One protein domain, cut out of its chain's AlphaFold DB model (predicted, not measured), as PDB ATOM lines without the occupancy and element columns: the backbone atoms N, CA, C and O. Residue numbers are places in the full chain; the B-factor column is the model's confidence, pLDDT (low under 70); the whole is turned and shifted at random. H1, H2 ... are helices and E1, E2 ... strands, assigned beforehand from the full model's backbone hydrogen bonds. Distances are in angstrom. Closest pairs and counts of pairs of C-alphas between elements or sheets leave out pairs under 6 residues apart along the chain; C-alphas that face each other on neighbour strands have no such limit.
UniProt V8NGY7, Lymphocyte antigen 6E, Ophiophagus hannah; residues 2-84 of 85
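What this domain is: This is residues 2 to 84 of the 85 residues of the protein "Lymphocyte antigen 6E" of Ophiophagus hannah (UniProt V8NGY7). Two helices, H1 and H2, run side by side in opposite directions with a gap between them at one end of a long, open shape, and a small two-stranded hairpin, E1 and E2, lies at the other end. Two long links, residues 15 to 35 and residues 48 to 66, span the distance between the helix pair and the hairpin, and residues 77 to 84 stick out free at the helix end. The printed part has 83 residues with two named helices and two named strands, in the order H1, E1, E2, H2; the sheet, E1 - E2, is antiparallel. The class is mixed, helices and strands, with under half of the residues in named elements. The whole is extended, with a radius of gyration of the C-alphas of 19.9 A, and spans 59 by 33 by 20 A.

How they stand to each other: Start at residues 2 to 14, which are H1, and compare them with residues 67 to 82, which are H2. The two helices are close but not clearly touching; their closest C-alphas, those of Ile 13 and Val 69, are 7.7 A apart. They run opposite ways at a shallow tilt of 14 degrees, 13.1 A from centre to centre. In both helices, every O i to N i+4 pair is within hydrogen-bond range. Further along, look at E1, residues 36 to 39, and E2, residues 44 to 47, a hairpin of antiparallel neighbours with 177 degrees between their directions. The C-alphas of Asp 39 and Ser 44 face each other at 4.4 A. N 38 and O 45 are within hydrogen-bond range at 2.9 A, and so are N 47 and O 36 at 2.8 A. H1 and E2 are apart, and so are E1 and H2.

Where its parts are: Find C-alpha 2 at (93.975, 42.424, 35.136); from there H1 runs 18.5 A to C-alpha 14. E1 begins at C-alpha 36, at (49.700, 68.394, 46.678), and ends at Asp 39; E2 goes from Ser 44 to Thr 47. H2, the longest helix with 16 residues, runs 22.7 A from Asn 67 to C-alpha 82 at (97.575, 42.881, 49.882).

The domain as a whole: The two C-alphas farthest apart, those of Ser 32 and Ser 84, are 58.8 A from each other, while the first and last printed C-alphas are 11.9 A apart. The printed part has no cut. The links from H1 to E1, 21 residues, and from E2 to H2, 19 residues, are long; that from E1 to E2, 4 residues, is tight. The mean pLDDT of the printed part is 75.6, and you will find values under 70 at residues 2 to 7, 9 to 22, 59 to 67 and 83 to 84.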
ATOM      1  N   LYS A   2      94.662  42.192  33.843       62.00
ATOM      2  CA  LYS A   2      93.975  42.424  35.136       62.00
ATOM      3  C   LYS A   2      93.063  43.666  35.151       62.00
ATOM      4  O   LYS A   2      91.924  43.577  35.580       62.00
ATOM      5  N   THR A   3      93.518  44.790  34.596       61.66
ATOM      6  CA  THR A   3      92.732  46.039  34.517       61.66
ATOM      7  C   THR A   3      91.495  45.915  33.627       61.66
ATOM      8  O   THR A   3      90.455  46.482  33.936       61.66
ATOM      9  N   LEU A   4      91.587  45.130  32.548       68.06
ATOM     10  CA  LEU A   4      90.465  44.889  31.641       68.06
ATOM     11  C   LEU A   4      89.399  44.010  32.311       68.06
ATOM     12  O   LEU A   4      88.213  44.273  32.163       68.06
ATOM     13  N   LEU A   5      89.826  43.024  33.109       68.75
ATOM     14  CA  LEU A   5      88.928  42.180  33.901       68.75
ATOM     15  C   LEU A   5      88.162  42.998  34.955       68.75
ATOM     16  O   LEU A   5      86.963  42.818  35.121       68.75
ATOM     17  N   ILE A   6      88.845  43.928  35.633       68.62
ATOM     18  CA  ILE A   6      88.229  44.821  36.628       68.62
ATOM     19  C   ILE A   6      87.220  45.761  35.960       68.62
ATOM     20  O   ILE A   6      86.109  45.903  36.456       68.62
ATOM     21  N   ALA A   7      87.569  46.353  34.814       67.06
ATOM     22  CA  ALA A   7      86.649  47.209  34.067       67.06
ATOM     23  C   ALA A   7      85.386  46.449  33.620       67.06
ATOM     24  O   ALA A   7      84.282  46.971  33.750       67.06
ATOM     25  N   PHE A   8      85.537  45.199  33.169       70.25
ATOM     26  CA  PHE A   8      84.403  44.335  32.829       70.25
ATOM     27  C   PHE A   8      83.535  43.991  34.047       70.25
ATOM     28  O   PHE A   8      82.315  44.074  33.958       70.25
ATOM     29  N   LEU A   9      84.140  43.645  35.188       69.00
ATOM     30  CA  LEU A   9      83.398  43.339  36.418       69.00
ATOM     31  C   LEU A   9      82.618  44.553  36.934       69.00
ATOM     32  O   LEU A   9      81.456  44.412  37.300       69.00
ATOM     33  N   VAL A  10      83.224  45.745  36.920       67.81
ATOM     34  CA  VAL A  10      82.543  46.990  37.308       67.81
ATOM     35  C   VAL A  10      81.398  47.305  36.348       67.81
ATOM     36  O   VAL A  10      80.309  47.627  36.805       67.81
ATOM     37  N   ALA A  11      81.600  47.152  35.037       66.19
ATOM     38  CA  ALA A  11      80.538  47.371  34.059       66.19
ATOM     39  C   ALA A  11      79.337  46.439  34.295       66.19
ATOM     40  O   ALA A  11      78.213  46.923  34.316       66.19
ATOM     41  N   ILE A  12      79.562  45.143  34.555       67.19
ATOM     42  CA  ILE A  12      78.489  44.176  34.859       67.19
ATOM     43  C   ILE A  12      77.766  44.520  36.171       67.19
ATOM     44  O   ILE A  12      76.560  44.337  36.283       67.19
ATOM     45  N   ILE A  13      78.487  45.014  37.180       63.03
ATOM     46  CA  ILE A  13      77.889  45.401  38.468       63.03
ATOM     47  C   ILE A  13      77.059  46.688  38.342       63.03
ATOM     48  O   ILE A  13      76.080  46.857  39.063       63.03
ATOM     49  N   CYS A  14      77.452  47.601  37.452       61.50
ATOM     50  CA  CYS A  14      76.819  48.910  37.292       61.50
ATOM     51  C   CYS A  14      75.723  48.951  36.217       61.50
ATOM     52  O   CYS A  14      75.122  50.009  36.027       61.50
ATOM     53  N   THR A  15      75.446  47.850  35.512       59.91
ATOM     54  CA  THR A  15      74.257  47.751  34.657       59.91
ATOM     55  C   THR A  15      73.027  47.565  35.536       59.91
ATOM     56  O   THR A  15      72.605  46.441  35.800       59.91
ATOM     57  N   GLU A  16      72.466  48.670  36.012       56.94
ATOM     58  CA  GLU A  16      71.104  48.687  36.531       56.94
ATOM     59  C   GLU A  16      70.157  49.056  35.383       56.94
ATOM     60  O   GLU A  16      70.203  50.167  34.853       56.94
ATOM     61  N   GLU A  17      69.312  48.110  34.971       56.94
ATOM     62  CA  GLU A  17      68.123  48.430  34.183       56.94
ATOM     63  C   GLU A  17      67.062  48.960  35.155       56.94
ATOM     64  O   GLU A  17      66.698  48.285  36.118       56.94
ATOM     65  N   GLY A  18      66.612  50.201  34.949       53.78
ATOM     66  CA  GLY A  18      65.519  50.769  35.735       53.78
ATOM     67  C   GLY A  18      64.226  49.997  35.470       53.78
ATOM     68  O   GLY A  18      63.822  49.858  34.317       53.78
ATOM     69  N   GLU A  19      63.591  49.493  36.527       59.03
ATOM     70  CA  GLU A  19      62.314  48.773  36.451       59.03
ATOM     71  C   GLU A  19      61.201  49.723  35.943       59.03
ATOM     72  O   GLU A  19      61.173  50.890  36.329       59.03
ATOM     73  N   PRO A  20      60.257  49.287  35.091       57.25
ATOM     74  CA  PRO A  20      59.197  50.151  34.555       57.25
ATOM     75  C   PRO A  20      58.226  50.723  35.610       57.25
ATOM     76  O   PRO A  20      57.548  51.706  35.315       57.25
ATOM     77  N   ASP A  21      58.211  50.179  36.832       60.88
ATOM     78  CA  ASP A  21      57.441  50.674  37.988       60.88
ATOM     79  C   ASP A  21      58.269  51.612  38.899       60.88
ATOM     80  O   ASP A  21      58.078  51.675  40.117       60.88
ATOM     81  N   ASP A  22      59.243  52.322  38.319       67.44
ATOM     82  CA  ASP A  22      60.172  53.182  39.048       67.44
ATOM     83  C   ASP A  22      59.520  54.489  39.522       67.44
ATOM     84  O   ASP A  22      58.806  55.202  38.804       67.44
ATOM     85  N   TYR A  23      59.805  54.837  40.770       72.75
ATOM     86  CA  TYR A  23      59.307  56.050  41.383       72.75
ATOM     87  C   TYR A  23      60.188  57.226  40.927       72.75
ATOM     88  O   TYR A  23      61.394  57.296  41.156       72.75
ATOM     89  N   ARG A  24      59.586  58.213  40.259       76.62
ATOM     90  CA  ARG A  24      60.337  59.350  39.706       76.62
ATOM     91  C   ARG A  24      60.268  60.554  40.635       76.62
ATOM     92  O   ARG A  24      59.226  61.191  40.766       76.62
ATOM     93  N   ILE A  25      61.401  60.930  41.228       84.69
ATOM     94  CA  ILE A  25      61.505  62.118  42.089       84.69
ATOM     95  C   ILE A  25      62.134  63.275  41.308       84.69
ATOM     96  O   ILE A  25      63.315  63.245  40.971       84.69
ATOM     97  N   SER A  26      61.358  64.334  41.062       85.69
ATOM     98  CA  SER A  26      61.851  65.587  40.470       85.69
ATOM     99  C   SER A  26      61.962  66.687  41.524       85.69
ATOM    100  O   SER A  26      61.067  66.863  42.345       85.69
ATOM    101  N   LYS A  27      63.057  67.452  41.489       88.25
ATOM    102  CA  LYS A  27      63.361  68.517  42.456       88.25
ATOM    103  C   LYS A  27      63.489  69.852  41.734       88.25
ATOM    104  O   LYS A  27      64.244  69.946  40.769       88.25
ATOM    105  N   ARG A  28      62.753  70.876  42.174       87.56
ATOM    106  CA  ARG A  28      62.770  72.223  41.574       87.56
ATOM    107  C   ARG A  28      62.582  73.301  42.638       87.56
ATOM    108  O   ARG A  28      61.990  73.036  43.681       87.56
ATOM    109  N   CYS A  29      63.063  74.503  42.343       91.12
ATOM    110  CA  CYS A  29      62.760  75.716  43.098       91.12
ATOM    111  C   CYS A  29      61.665  76.496  42.358       91.12
ATOM    112  O   CYS A  29      61.687  76.568  41.130       91.12
ATOM    113  N   THR A  30      60.715  77.070  43.092       90.62
ATOM    114  CA  THR A  30      59.592  77.846  42.542       90.62
ATOM    115  C   THR A  30      59.250  78.993  43.501       90.62
ATOM    116  O   THR A  30      59.388  78.796  44.712       90.62
ATOM    117  N   PRO A  31      58.841  80.183  43.012       90.88
ATOM    118  CA  PRO A  31      58.464  81.309  43.875       90.88
ATOM    119  C   PRO A  31      57.240  81.001  44.748       90.88
ATOM    120  O   PRO A  31      57.194  81.411  45.904       90.88
ATOM    121  N   SER A  32      56.294  80.229  44.214       93.12
ATOM    122  CA  SER A  32      55.139  79.701  44.941       93.12
ATOM    123  C   SER A  32      55.165  78.183  44.836       93.12
ATOM    124  O   SER A  32      55.293  77.646  43.734       93.12
ATOM    125  N   CYS A  33      55.095  77.494  45.974       91.50
ATOM    126  CA  CYS A  33      55.132  76.038  46.030       91.50
ATOM    127  C   CYS A  33      53.863  75.513  46.696       91.50
ATOM    128  O   CYS A  33      53.685  75.679  47.904       91.50
ATOM    129  N   ASP A  34      53.026  74.847  45.905       91.44
ATOM    130  CA  ASP A  34      51.795  74.232  46.382       91.44
ATOM    131  C   ASP A  34      52.043  72.763  46.723       91.44
ATOM    132  O   ASP A  34      52.464  71.962  45.884       91.44
ATOM    133  N   GLN A  35      51.787  72.401  47.978       91.81
ATOM    134  CA  GLN A  35      51.865  71.011  48.412       91.81
ATOM    135  C   GLN A  35      50.609  70.272  47.958       91.81
ATOM    136  O   GLN A  35      49.498  70.627  48.343       91.81
ATOM    137  N   ASN A  36      50.792  69.222  47.164       88.62
ATOM    138  CA  ASN A  36      49.700  68.394  46.678       88.62
ATOM    139  C   ASN A  36      50.061  66.908  46.755       88.62
ATOM    140  O   ASN A  36      51.229  66.515  46.739       88.62
ATOM    141  N   PHE A  37      49.028  66.088  46.886       89.00
ATOM    142  CA  PHE A  37      49.105  64.643  46.776       89.00
ATOM    143  C   PHE A  37      47.917  64.200  45.936       89.00
ATOM    144  O   PHE A  37      46.778  64.545  46.255       89.00
ATOM    145  N   MET A  38      48.189  63.486  44.852       87.19
ATOM    146  CA  MET A  38      47.162  62.919  43.990       87.19
ATOM    147  C   MET A  38      47.459  61.443  43.779       87.19
ATOM    148  O   MET A  38      48.575  61.082  43.410       87.19
ATOM    149  N   ASP A  39      46.449  60.614  44.007       87.12
ATOM    150  CA  ASP A  39      46.495  59.176  43.787       87.12
ATOM    151  C   ASP A  39      45.367  58.802  42.827       87.12
ATOM    152  O   ASP A  39      44.202  59.141  43.044       87.12
ATOM    153  N   THR A  40      45.739  58.163  41.725       81.69
ATOM    154  CA  THR A  40      44.821  57.730  40.663       81.69
ATOM    155  C   THR A  40      44.568  56.220  40.697       81.69
ATOM    156  O   THR A  40      43.927  55.685  39.795       81.69
ATOM    157  N   GLY A  41      45.077  55.515  41.715       77.56
ATOM    158  CA  GLY A  41      44.999  54.060  41.870       77.56
ATOM    159  C   GLY A  41      46.034  53.283  41.046       77.56
ATOM    160  O   GLY A  41      46.405  52.178  41.428       77.56
ATOM    161  N   SER A  42      46.532  53.858  39.944       75.88
ATOM    162  CA  SER A  42      47.604  53.303  39.099       75.88
ATOM    163  C   SER A  42      48.919  54.082  39.191       75.88
ATOM    164  O   SER A  42      49.980  53.547  38.888       75.88
ATOM    165  N   SER A  43      48.865  55.346  39.614       79.75
ATOM    166  CA  SER A  43      50.039  56.183  39.860       79.75
ATOM    167  C   SER A  43      49.747  57.203  40.954       79.75
ATOM    168  O   SER A  43      48.619  57.697  41.076       79.75
ATOM    169  N   SER A  44      50.775  57.529  41.736       83.81
ATOM    170  CA  SER A  44      50.716  58.573  42.755       83.81
ATOM    171  C   SER A  44      51.740  59.668  42.466       83.81
ATOM    172  O   SER A  44      52.864  59.405  42.035       83.81
ATOM    173  N   ILE A  45      51.334  60.917  42.687       85.62
ATOM    174  CA  ILE A  45      52.182  62.100  42.548       85.62
ATOM    175  C   ILE A  45      52.106  62.879  43.855       85.62
ATOM    176  O   ILE A  45      51.022  63.207  44.339       85.62
ATOM    177  N   ALA A  46      53.270  63.196  44.420       88.06
ATOM    178  CA  ALA A  46      53.387  63.974  45.644       88.06
ATOM    179  C   ALA A  46      54.348  65.150  45.444       88.06
ATOM    180  O   ALA A  46      55.510  64.954  45.083       88.06
ATOM    181  N   THR A  47      53.888  66.361  45.751       90.56
ATOM    182  CA  THR A  47      54.726  67.565  45.800       90.56
ATOM    183  C   THR A  47      54.973  67.957  47.250       90.56
ATOM    184  O   THR A  47      54.039  68.166  48.028       90.56
ATOM    185  N   LYS A  48      56.249  68.075  47.625       90.06
ATOM    186  CA  LYS A  48      56.678  68.544  48.946       90.06
ATOM    187  C   LYS A  48      57.434  69.857  48.810       90.06
ATOM    188  O   LYS A  48      58.386  69.958  48.043       90.06
ATOM    189  N   CYS A  49      57.001  70.840  49.591       92.50
ATOM    190  CA  CYS A  49      57.554  72.187  49.603       92.50
ATOM    191  C   CYS A  49      58.330  72.426  50.889       92.50
ATOM    192  O   CYS A  49      57.894  72.016  51.964       92.50
ATOM    193  N   CYS A  50      59.454  73.119  50.778       91.56
ATOM    194  CA  CYS A  50      60.299  73.499  51.899       91.56
ATOM    195  C   CYS A  50      61.031  74.812  51.560       91.56
ATOM    196  O   CYS A  50      61.147  75.162  50.387       91.56
ATOM    197  N   GLN A  51      61.460  75.568  52.577       92.06
ATOM    198  CA  GLN A  51      61.910  76.964  52.415       92.06
ATOM    199  C   GLN A  51      63.404  77.195  52.681       92.06
ATOM    200  O   GLN A  51      63.908  78.278  52.402       92.06
ATOM    201  N   VAL A  52      64.117  76.208  53.229       89.12
ATOM    202  CA  VAL A  52      65.545  76.351  53.558       89.12
ATOM    203  C   VAL A  52      66.430  75.789  52.448       89.12
ATOM    204  O   VAL A  52      66.017  74.921  51.683       89.12
ATOM    205  N   SER A  53      67.664  76.274  52.335       88.31
ATOM    206  CA  SER A  53      68.608  75.779  51.326       88.31
ATOM    207  C   SER A  53      68.800  74.264  51.441       88.31
ATOM    208  O   SER A  53      68.950  73.738  52.540       88.31
ATOM    209  N   PHE A  54      68.794  73.569  50.298       83.06
ATOM    210  CA  PHE A  54      68.957  72.110  50.207       83.06
ATOM    211  C   PHE A  54      67.955  71.291  51.040       83.06
ATOM    212  O   PHE A  54      68.229  70.147  51.373       83.06
ATOM    213  N   CYS A  55      66.782  71.838  51.362       86.62
ATOM    214  CA  CYS A  55      65.757  71.138  52.140       86.62
ATOM    215  C   CYS A  55      65.043  70.012  51.385       86.62
ATOM    216  O   CYS A  55      64.433  69.143  52.004       86.62
ATOM    217  N   ASN A  56      65.095  70.019  50.051       84.75
ATOM    218  CA  ASN A  56      64.423  69.060  49.173       84.75
ATOM    219  C   ASN A  56      65.179  67.720  49.099       84.75
ATOM    220  O   ASN A  56      65.323  67.111  48.032       84.75
ATOM    221  N   ILE A  57      65.651  67.250  50.254       80.75
ATOM    222  CA  ILE A  57      66.284  65.951  50.429       80.75
ATOM    223  C   ILE A  57      65.167  64.917  50.398       80.75
ATOM    224  O   ILE A  57      64.339  64.798  51.294       80.75
ATOM    225  N   SER A  58      65.120  64.177  49.306       73.12
ATOM    226  CA  SER A  58      64.293  62.980  49.192       73.12
ATOM    227  C   SER A  58      65.171  61.995  48.461       73.12
ATOM    228  O   SER A  58      65.670  62.332  47.382       73.12
ATOM    229  N   GLY A  59      65.431  60.856  49.090       62.12
ATOM    230  CA  GLY A  59      66.235  59.806  48.498       62.12
ATOM    231  C   GLY A  59      65.376  59.047  47.510       62.12
ATOM    232  O   GLY A  59      64.460  58.344  47.924       62.12
ATOM    233  N   ALA A  60      65.691  59.170  46.224       59.12
ATOM    234  CA  ALA A  60      65.495  58.029  45.360       59.12
ATOM    235  C   ALA A  60      66.618  57.053  45.673       59.12
ATOM    236  O   ALA A  60      67.708  57.146  45.120       59.12
ATOM    237  N   ALA A  61      66.396  56.201  46.672       53.19
ATOM    238  CA  ALA A  61      67.276  55.078  46.926       53.19
ATOM    239  C   ALA A  61      67.027  54.027  45.834       53.19
ATOM    240  O   ALA A  61      66.350  53.029  46.060       53.19
ATOM    241  N   SER A  62      67.494  54.302  44.618       52.97
ATOM    242  CA  SER A  62      67.577  53.321  43.540       52.97
ATOM    243  C   SER A  62      69.018  53.308  43.058       52.97
ATOM    244  O   SER A  62      69.374  53.863  42.028       52.97
ATOM    245  N   VAL A  63      69.876  52.779  43.924       52.94
ATOM    246  CA  VAL A  63      70.763  51.724  43.460       52.94
ATOM    247  C   VAL A  63      70.442  50.531  44.339       52.94
ATOM    248  O   VAL A  63      70.658  50.565  45.555       52.94
ATOM    249  N   LYS A  64      69.842  49.489  43.769       54.00
ATOM    250  CA  LYS A  64      69.599  48.236  44.489       54.00
ATOM    251  C   LYS A  64      70.900  47.440  44.451       54.00
ATOM    252  O   LYS A  64      70.924  46.273  44.066       54.00
ATOM    253  N   LEU A  65      72.000  48.067  44.874       57.53
ATOM    254  CA  LEU A  65      73.254  47.360  45.046       57.53
ATOM    255  C   LEU A  65      73.038  46.356  46.171       57.53
ATOM    256  O   LEU A  65      72.836  46.717  47.331       57.53
ATOM    257  N   SER A  66      73.059  45.073  45.820       63.84
ATOM    258  CA  SER A  66      73.055  44.014  46.816       63.84
ATOM    259  C   SER A  66      74.215  44.251  47.781       63.84
ATOM    260  O   SER A  66      75.358  44.430  47.355       63.84
ATOM    261  N   ASN A  67      73.938  44.210  49.087       66.94
ATOM    262  CA  ASN A  67      74.966  44.318  50.127       66.94
ATOM    263  C   ASN A  67      76.121  43.330  49.885       66.94
ATOM    264  O   ASN A  67      77.273  43.628  50.192       66.94
ATOM    265  N   MET A  68      75.830  42.178  49.269       70.12
ATOM    266  CA  MET A  68      76.830  41.188  48.877       70.12
ATOM    267  C   MET A  68      77.822  41.734  47.842       70.12
ATOM    268  O   MET A  68      79.018  41.491  47.963       70.12
ATOM    269  N   VAL A  69      77.351  42.492  46.852       73.81
ATOM    270  CA  VAL A  69      78.200  43.074  45.804       73.81
ATOM    271  C   VAL A  69      79.123  44.139  46.389       73.81
ATOM    272  O   VAL A  69      80.313  44.153  46.079       73.81
ATOM    273  N   LEU A  70      78.614  44.973  47.300       77.25
ATOM    274  CA  LEU A  70      79.429  45.955  48.018       77.25
ATOM    275  C   LEU A  70      80.526  45.270  48.851       77.25
ATOM    276  O   LEU A  70      81.699  45.627  48.754       77.25
ATOM    277  N   VAL A  71      80.157  44.243  49.623       81.25
ATOM    278  CA  VAL A  71      81.096  43.467  50.448       81.25
ATOM    279  C   VAL A  71      82.161  42.785  49.584       81.25
ATOM    280  O   VAL A  71      83.349  42.874  49.900       81.25
ATOM    281  N   LEU A  72      81.771  42.162  48.468       81.94
ATOM    282  CA  LEU A  72      82.705  41.534  47.531       81.94
ATOM    283  C   LEU A  72      83.630  42.552  46.857       81.94
ATOM    284  O   LEU A  72      84.820  42.275  46.718       81.94
ATOM    285  N   GLY A  73      83.123  43.729  46.483       78.75
ATOM    286  CA  GLY A  73      83.942  44.811  45.930       78.75
ATOM    287  C   GLY A  73      85.012  45.288  46.916       78.75
ATOM    288  O   GLY A  73      86.177  45.453  46.545       78.75
ATOM    289  N   ILE A  74      84.644  45.433  48.193       84.88
ATOM    290  CA  ILE A  74      85.572  45.810  49.267       84.88
ATOM    291  C   ILE A  74      86.625  44.713  49.483       84.88
ATOM    292  O   ILE A  74      87.824  44.993  49.443       84.88
ATOM    293  N   LEU A  75      86.196  43.458  49.656       84.94
ATOM    294  CA  LEU A  75      87.094  42.315  49.848       84.94
ATOM    295  C   LEU A  75      88.054  42.148  48.668       84.94
ATOM    296  O   LEU A  75      89.260  42.045  48.877       84.94
ATOM    297  N   GLY A  76      87.543  42.171  47.436       82.62
ATOM    298  CA  GLY A  76      88.355  42.063  46.226       82.62
ATOM    299  C   GLY A  76      89.411  43.165  46.129       82.62
ATOM    300  O   GLY A  76      90.557  42.884  45.781       82.62
ATOM    301  N   SER A  77      89.060  44.396  46.517       78.81
ATOM    302  CA  SER A  77      90.003  45.520  46.559       78.81
ATOM    303  C   SER A  77      91.117  45.294  47.585       78.81
ATOM    304  O   SER A  77      92.293  45.483  47.270       78.81
ATOM    305  N   PHE A  78      90.775  44.824  48.788       82.62
ATOM    306  CA  PHE A  78      91.769  44.487  49.808       82.62
ATOM    307  C   PHE A  78      92.673  43.332  49.380       82.62
ATOM    308  O   PHE A  78      93.893  43.451  49.483       82.62
ATOM    309  N   PHE A  79      92.104  42.247  48.849       83.31
ATOM    310  CA  PHE A  79      92.888  41.131  48.324       83.31
ATOM    311  C   PHE A  79      93.836  41.593  47.219       83.31
ATOM    312  O   PHE A  79      94.998  41.215  47.237       83.31
ATOM    313  N   TYR A  80      93.397  42.452  46.299       74.88
ATOM    314  CA  TYR A  80      94.258  42.958  45.232       74.88
ATOM    315  C   TYR A  80      95.464  43.757  45.757       74.88
ATOM    316  O   TYR A  80      96.592  43.556  45.292       74.88
ATOM    317  N   ILE A  81      95.235  44.638  46.736       77.50
ATOM    318  CA  ILE A  81      96.290  45.463  47.342       77.50
ATOM    319  C   ILE A  81      97.263  44.592  48.146       77.50
ATOM    320  O   ILE A  81      98.477  44.741  48.012       77.50
ATOM    321  N   PHE A  82      96.750  43.668  48.962       80.62
ATOM    322  CA  PHE A  82      97.575  42.881  49.882       80.62
ATOM    323  C   PHE A  82      98.190  41.616  49.264       80.62
ATOM    324  O   PHE A  82      99.208  41.153  49.767       80.62
ATOM    325  N   GLN A  83      97.638  41.089  48.167       65.69
ATOM    326  CA  GLN A  83      98.200  39.959  47.408       65.69
ATOM    327  C   GLN A  83      99.193  40.411  46.316       65.69
ATOM    328  O   GLN A  83      99.824  39.575  45.681       65.69
ATOM    329  N   SER A  84      99.382  41.717  46.081       58.47
ATOM    330  CA  SER A  84     100.440  42.222  45.177       58.47
ATOM    331  C   SER A  84     101.857  42.166  45.782       58.47
ATOM    332  O   SER A  84     102.737  42.912  45.348       58.47
TER     333      SER A  84